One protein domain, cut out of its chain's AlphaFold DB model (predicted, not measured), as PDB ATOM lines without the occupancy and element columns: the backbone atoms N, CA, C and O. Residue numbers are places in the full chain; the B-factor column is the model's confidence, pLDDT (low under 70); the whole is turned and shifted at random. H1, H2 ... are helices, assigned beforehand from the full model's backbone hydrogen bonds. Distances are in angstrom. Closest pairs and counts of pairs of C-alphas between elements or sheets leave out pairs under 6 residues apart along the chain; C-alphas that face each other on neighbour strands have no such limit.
ATOM      1  N   MET A 750     134.525 182.694 195.823       63.78
ATOM      2  CA  MET A 750     135.200 181.439 195.481       63.78
ATOM      3  C   MET A 750     134.246 180.474 194.767       63.78
ATOM      4  O   MET A 750     134.625 179.913 193.741       63.78
ATOM      5  N   MET A 751     133.007 180.329 195.243       58.78
ATOM      6  CA  MET A 751     131.961 179.523 194.601       58.78
ATOM      7  C   MET A 751     131.589 180.081 193.226       58.78
ATOM      8  O   MET A 751     131.402 179.318 192.281       58.78
ATOM      9  N   GLU A 752     131.560 181.401 193.061       65.62
ATOM     10  CA  GLU A 752     131.274 182.042 191.783       65.62
ATOM     11  C   GLU A 752     132.446 181.933 190.795       65.62
ATOM     12  O   GLU A 752     132.230 181.665 189.609       65.62
ATOM     13  N   ARG A 753     133.700 182.026 191.265       70.50
ATOM     14  CA  ARG A 753     134.884 181.664 190.461       70.50
ATOM     15  C   ARG A 753     134.866 180.196 190.070       70.50
ATOM     16  O   ARG A 753     135.144 179.879 188.917       70.50
ATOM     17  N   TYR A 754     134.524 179.305 190.997       67.31
ATOM     18  CA  TYR A 754     134.430 177.874 190.729       67.31
ATOM     19  C   TYR A 754     133.345 177.587 189.683       67.31
ATOM     20  O   TYR A 754     133.603 176.875 188.715       67.31
ATOM     21  N   ARG A 755     132.180 178.240 189.790       72.00
ATOM     22  CA  ARG A 755     131.091 178.188 188.802       72.00
ATOM     23  C   ARG A 755     131.538 178.687 187.424       72.00
ATOM     24  O   ARG A 755     131.344 177.985 186.435       72.00
ATOM     25  N   LYS A 756     132.203 179.846 187.346       75.12
ATOM     26  CA  LYS A 756     132.747 180.391 186.084       75.12
ATOM     27  C   LYS A 756     133.828 179.489 185.475       75.12
ATOM     28  O   LYS A 756     133.886 179.334 184.256       75.12
ATOM     29  N   ASN A 757     134.665 178.862 186.301       71.75
ATOM     30  CA  ASN A 757     135.681 177.915 185.841       71.75
ATOM     31  C   ASN A 757     135.063 176.599 185.351       71.75
ATOM     32  O   ASN A 757     135.504 176.078 184.328       71.75
ATOM     33  N   GLN A 758     134.009 176.104 186.004       69.31
ATOM     34  CA  GLN A 758     133.231 174.961 185.524       69.31
ATOM     35  C   GLN A 758     132.554 175.261 184.180       69.31
ATOM     36  O   GLN A 758     132.644 174.448 183.263       69.31
ATOM     37  N   GLU A 759     131.965 176.448 184.007       70.06
ATOM     38  CA  GLU A 759     131.403 176.878 182.718       70.06
ATOM     39  C   GLU A 759     132.471 176.966 181.614       70.06
ATOM     40  O   GLU A 759     132.220 176.563 180.474       70.06
ATOM     41  N   LYS A 760     133.682 177.451 181.933       72.00
ATOM     42  CA  LYS A 760     134.818 177.443 180.995       72.00
ATOM     43  C   LYS A 760     135.235 176.018 180.626       72.00
ATOM     44  O   LYS A 760     135.413 175.739 179.440       72.00
ATOM     45  N   PHE A 761     135.343 175.115 181.600       67.06
ATOM     46  CA  PHE A 761     135.675 173.708 181.355       67.06
ATOM     47  C   PHE A 761     134.626 173.019 180.477       67.06
ATOM     48  O   PHE A 761     134.992 172.384 179.489       67.06
ATOM     49  N   TYR A 762     133.337 173.225 180.756       65.75
ATOM     50  CA  TYR A 762     132.243 172.686 179.944       65.75
ATOM     51  C   TYR A 762     132.275 173.209 178.503       65.75
ATOM     52  O   TYR A 762     132.089 172.443 177.561       65.75
ATOM     53  N   LYS A 763     132.572 174.502 178.298       68.12
ATOM     54  CA  LYS A 763     132.720 175.081 176.951       68.12
ATOM     55  C   LYS A 763     133.923 174.509 176.195       68.12
ATOM     56  O   LYS A 763     133.832 174.303 174.985       68.12
ATOM     57  N   ILE A 764     135.040 174.255 176.878       71.69
ATOM     58  CA  ILE A 764     136.230 173.640 176.271       71.69
ATOM     59  C   ILE A 764     135.945 172.186 175.892       71.69
ATOM     60  O   ILE A 764     136.295 171.776 174.784       71.69
ATOM     61  N   ASP A 765     135.288 171.427 176.767       73.00
ATOM     62  CA  ASP A 765     134.973 170.025 176.503       73.00
ATOM     63  C   ASP A 765     133.937 169.877 175.381       73.00
ATOM     64  O   ASP A 765     134.160 169.131 174.429       73.00
ATOM     65  N   LEU A 766     132.887 170.704 175.378       68.38
ATOM     66  CA  LEU A 766     131.918 170.763 174.281       68.38
ATOM     67  C   LEU A 766     132.596 171.104 172.946       68.38
ATOM     68  O   LEU A 766     132.277 170.520 171.913       68.38
ATOM     69  N   ARG A 767     133.579 172.015 172.949       69.75
ATOM     70  CA  ARG A 767     134.345 172.361 171.743       69.75
ATOM     71  C   ARG A 767     135.217 171.197 171.270       69.75
ATOM     72  O   ARG A 767     135.309 170.982 170.065       69.75
ATOM     73  N   LYS A 768     135.823 170.432 172.183       72.75
ATOM     74  CA  LYS A 768     136.585 169.217 171.848       72.75
ATOM     75  C   LYS A 768     135.682 168.117 171.290       72.75
ATOM     76  O   LYS A 768     136.046 167.513 170.286       72.75
ATOM     77  N   GLN A 769     134.505 167.906 171.877       73.00
ATOM     78  CA  GLN A 769     133.517 166.940 171.385       73.00
ATOM     79  C   GLN A 769     132.949 167.345 170.018       73.00
ATOM     80  O   GLN A 769     132.824 166.512 169.127       73.00
ATOM     81  N   LEU A 770     132.668 168.633 169.799       69.62
ATOM     82  CA  LEU A 770     132.237 169.139 168.493       69.62
ATOM     83  C   LEU A 770     133.341 169.016 167.438       69.62
ATOM     84  O   LEU A 770     133.052 168.677 166.293       69.62
ATOM     85  N   LEU A 771     134.603 169.248 167.810       71.06
ATOM     86  CA  LEU A 771     135.744 169.052 166.915       71.06
ATOM     87  C   LEU A 771     135.975 167.571 166.595       71.06
ATOM     88  O   LEU A 771     136.267 167.256 165.445       71.06
ATOM     89  N   SER A 772     135.808 166.660 167.560       71.00
ATOM     90  CA  SER A 772     135.935 165.219 167.308       71.00
ATOM     91  C   SER A 772     134.789 164.687 166.441       71.00
ATOM     92  O   SER A 772     135.041 163.914 165.517       71.00
ATOM     93  N   LEU A 773     133.555 165.162 166.651       70.81
ATOM     94  CA  LEU A 773     132.402 164.881 165.788       70.81
ATOM     95  C   LEU A 773     132.608 165.422 164.372       70.81
ATOM     96  O   LEU A 773     132.428 164.680 163.408       70.81
ATOM     97  N   ALA A 774     133.036 166.679 164.233       68.12
ATOM     98  CA  ALA A 774     133.311 167.281 162.931       68.12
ATOM     99  C   ALA A 774     134.452 166.557 162.199       68.12
ATOM    100  O   ALA A 774     134.373 166.337 160.991       68.12
ATOM    101  N   TYR A 775     135.482 166.117 162.927       72.06
ATOM    102  CA  TYR A 775     136.565 165.309 162.375       72.06
ATOM    103  C   TYR A 775     136.076 163.930 161.912       72.06
ATOM    104  O   TYR A 775     136.346 163.536 160.776       72.06
ATOM    105  N   GLY A 776     135.280 163.230 162.728       74.25
ATOM    106  CA  GLY A 776     134.672 161.949 162.355       74.25
ATOM    107  C   GLY A 776     133.760 162.059 161.127       74.25
ATOM    108  O   GLY A 776     133.833 161.231 160.220       74.25
ATOM    109  N   TRP A 777     132.967 163.128 161.038       71.31
ATOM    110  CA  TRP A 777     132.136 163.419 159.866       71.31
ATOM    111  C   TRP A 777     132.969 163.750 158.628       71.31
ATOM    112  O   TRP A 777     132.623 163.325 157.526       71.31
ATOM    113  N   SER A 778     134.089 164.456 158.795       70.31
ATOM    114  CA  SER A 778     134.982 164.772 157.679       70.31
ATOM    115  C   SER A 778     135.636 163.532 157.069       70.31
ATOM    116  O   SER A 778     135.721 163.421 155.847       70.31
ATOM    117  N   MET A 779     136.006 162.566 157.912       72.00
ATOM    118  CA  MET A 779     136.529 161.267 157.490       72.00
ATOM    119  C   MET A 779     135.463 160.432 156.771       72.00
ATOM    120  O   MET A 779     135.770 159.760 155.790       72.00
ATOM    121  N   ALA A 780     134.207 160.493 157.224       74.31
ATOM    122  CA  ALA A 780     133.109 159.721 156.645       74.31
ATOM    123  C   ALA A 780     132.586 160.289 155.312       74.31
ATOM    124  O   ALA A 780     132.180 159.525 154.440       74.31
ATOM    125  N   MET A 781     132.576 161.617 155.142       72.06
ATOM    126  CA  MET A 781     131.983 162.274 153.968       72.06
ATOM    127  C   MET A 781     132.987 162.622 152.859       72.06
ATOM    128  O   MET A 781     132.568 163.043 151.782       72.06
ATOM    129  N   GLY A 782     134.294 162.450 153.080       74.81
ATOM    130  CA  GLY A 782     135.319 162.761 152.080       74.81
ATOM    131  C   GLY A 782     135.465 164.274 151.819       74.81
ATOM    132  O   GLY A 782     135.263 165.076 152.735       74.81
ATOM    133  N   PRO A 783     135.808 164.716 150.590       75.19
ATOM    134  CA  PRO A 783     136.133 166.119 150.288       75.19
ATOM    135  C   PRO A 783     135.103 167.177 150.755       75.19
ATOM    136  O   PRO A 783     135.523 168.231 151.237       75.19
ATOM    137  N   PRO A 784     133.776 166.930 150.703       72.88
ATOM    138  CA  PRO A 784     132.772 167.839 151.266       72.88
ATOM    139  C   PRO A 784     132.909 168.071 152.778       72.88
ATOM    140  O   PRO A 784     132.659 169.172 153.267       72.88
ATOM    141  N   GLY A 785     133.342 167.059 153.530       75.31
ATOM    142  CA  GLY A 785     133.529 167.160 154.975       75.31
ATOM    143  C   GLY A 785     134.726 168.030 155.373       75.31
ATOM    144  O   GLY A 785     134.674 168.734 156.383       75.31
ATOM    145  N   LEU A 786     135.773 168.063 154.542       73.88
ATOM    146  CA  LEU A 786     136.908 168.980 154.701       73.88
ATOM    147  C   LEU A 786     136.482 170.444 154.536       73.88
ATOM    148  O   LEU A 786     136.905 171.295 155.319       73.88
ATOM    149  N   LEU A 787     135.590 170.745 153.587       75.12
ATOM    150  CA  LEU A 787     135.053 172.101 153.416       75.12
ATOM    151  C   LEU A 787     134.247 172.554 154.640       75.12
ATOM    152  O   LEU A 787     134.398 173.696 155.068       75.12
ATOM    153  N   LEU A 788     133.468 171.657 155.254       74.38
ATOM    154  CA  LEU A 788     132.714 171.960 156.475       74.38
ATOM    155  C   LEU A 788     133.641 172.273 157.665       74.38
ATOM    156  O   LEU A 788     133.418 173.251 158.378       74.38
ATOM    157  N   LEU A 789     134.713 171.493 157.850       73.31
ATOM    158  CA  LEU A 789     135.738 171.762 158.869       73.31
ATOM    159  C   LEU A 789     136.435 173.105 158.641       73.31
ATOM    160  O   LEU A 789     136.640 173.867 159.586       73.31
ATOM    161  N   THR A 790     136.768 173.409 157.386       76.19
ATOM    162  CA  THR A 790     137.421 174.674 157.026       76.19
ATOM    163  C   THR A 790     136.484 175.855 157.297       76.19
ATOM    164  O   THR A 790     136.908 176.867 157.850       76.19
ATOM    165  N   TRP A 791     135.192 175.706 156.998       77.06
ATOM    166  CA  TRP A 791     134.173 176.723 157.257       77.06
ATOM    167  C   TRP A 791     133.948 176.960 158.759       77.06
ATOM    168  O   TRP A 791     133.958 178.105 159.209       77.06
ATOM    169  N   LEU A 792     133.856 175.895 159.567       74.25
ATOM    170  CA  LEU A 792     133.764 175.996 161.032       74.25
ATOM    171  C   LEU A 792     135.019 176.628 161.655       74.25
ATOM    172  O   LEU A 792     134.916 177.405 162.606       74.25
ATOM    173  N   TRP A 793     136.202 176.339 161.107       74.81
ATOM    174  CA  TRP A 793     137.453 176.963 161.537       74.81
ATOM    175  C   TRP A 793     137.493 178.465 161.212       74.81
ATOM    176  O   TRP A 793     137.869 179.265 162.071       74.81
ATOM    177  N   ILE A 794     137.032 178.863 160.019       75.06
ATOM    178  CA  ILE A 794     136.919 180.273 159.610       75.06
ATOM    179  C   ILE A 794     135.940 181.027 160.520       75.06
ATOM    180  O   ILE A 794     136.282 182.101 161.015       75.06
ATOM    181  N   ILE A 795     134.772 180.454 160.828       72.31
ATOM    182  CA  ILE A 795     133.806 181.054 161.769       72.31
ATOM    183  C   ILE A 795     134.403 181.176 163.173       72.31
ATOM    184  O   ILE A 795     134.249 182.206 163.831       72.31
ATOM    185  N   GLY A 796     135.145 180.161 163.624       69.19
ATOM    186  CA  GLY A 796     135.850 180.194 164.905       69.19
ATOM    187  C   GLY A 796     136.902 181.306 164.995       69.19
ATOM    188  O   GLY A 796     137.084 181.880 166.069       69.19
ATOM    189  N   LYS A 797     137.571 181.637 163.881       67.44
ATOM    190  CA  LYS A 797     138.493 182.780 163.789       67.44
ATOM    191  C   LYS A 797     137.763 184.122 163.716       67.44
ATOM    192  O   LYS A 797     138.205 185.058 164.376       67.44
TER     193      LYS A 797
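AT A GLANCE: This is residues 750 to 797 of the 839 residues of the protein "WSN domain-containing protein" of Caenorhabditis brenneri (UniProt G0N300). A long helix, H1, and a shorter one, H2, meet near their ends as a narrow V, a lopsided helical hairpin in which H2 folds back beside only part of H1 and residues 750 to 770 of H1 stick out free. The printed part has 48 residues with two named helices, H1 then H2, and no named strand; its class is all helix. It is only just extended, close to loose, with a radius of gyration of the C-alphas of 14.7 A, and spans 48 by 20 by 5 A.

HOW THE PARTS SIT: H1, residues 750 to 781, touches H2, residues 783 to 797, and the two form a helical hairpin. Their closest C-alphas, those of Ser 778 and Gly 785, are 3.9 A apart. H1 touches H2 with residues 774 to 779 alone, and H2 touches H1 with residues 784 to 789 alone. The helices run opposite ways at a shallow tilt of 25 degrees. In H1 and H2 every O i to N i+4 pair is within hydrogen-bond range.

IN THESE COORDINATES: H1 measures 45.8 A from C-alpha 750 at (135.200, 181.439, 195.481) to C-alpha 781 at (131.983, 162.274, 153.968). H2 measures 21.6 A and ends at C-alpha 797 at (138.493, 182.780, 163.789).

THE WHOLE: The two C-alphas farthest apart, those of Met 750 and Pro 783, are 47.7 A apart. The printed part has no cut, and the link from H1 to H2 is tight. Mean pLDDT of the printed part is 71.3, with 14 residues under 70, among them 750 to 752 and 761 to 763.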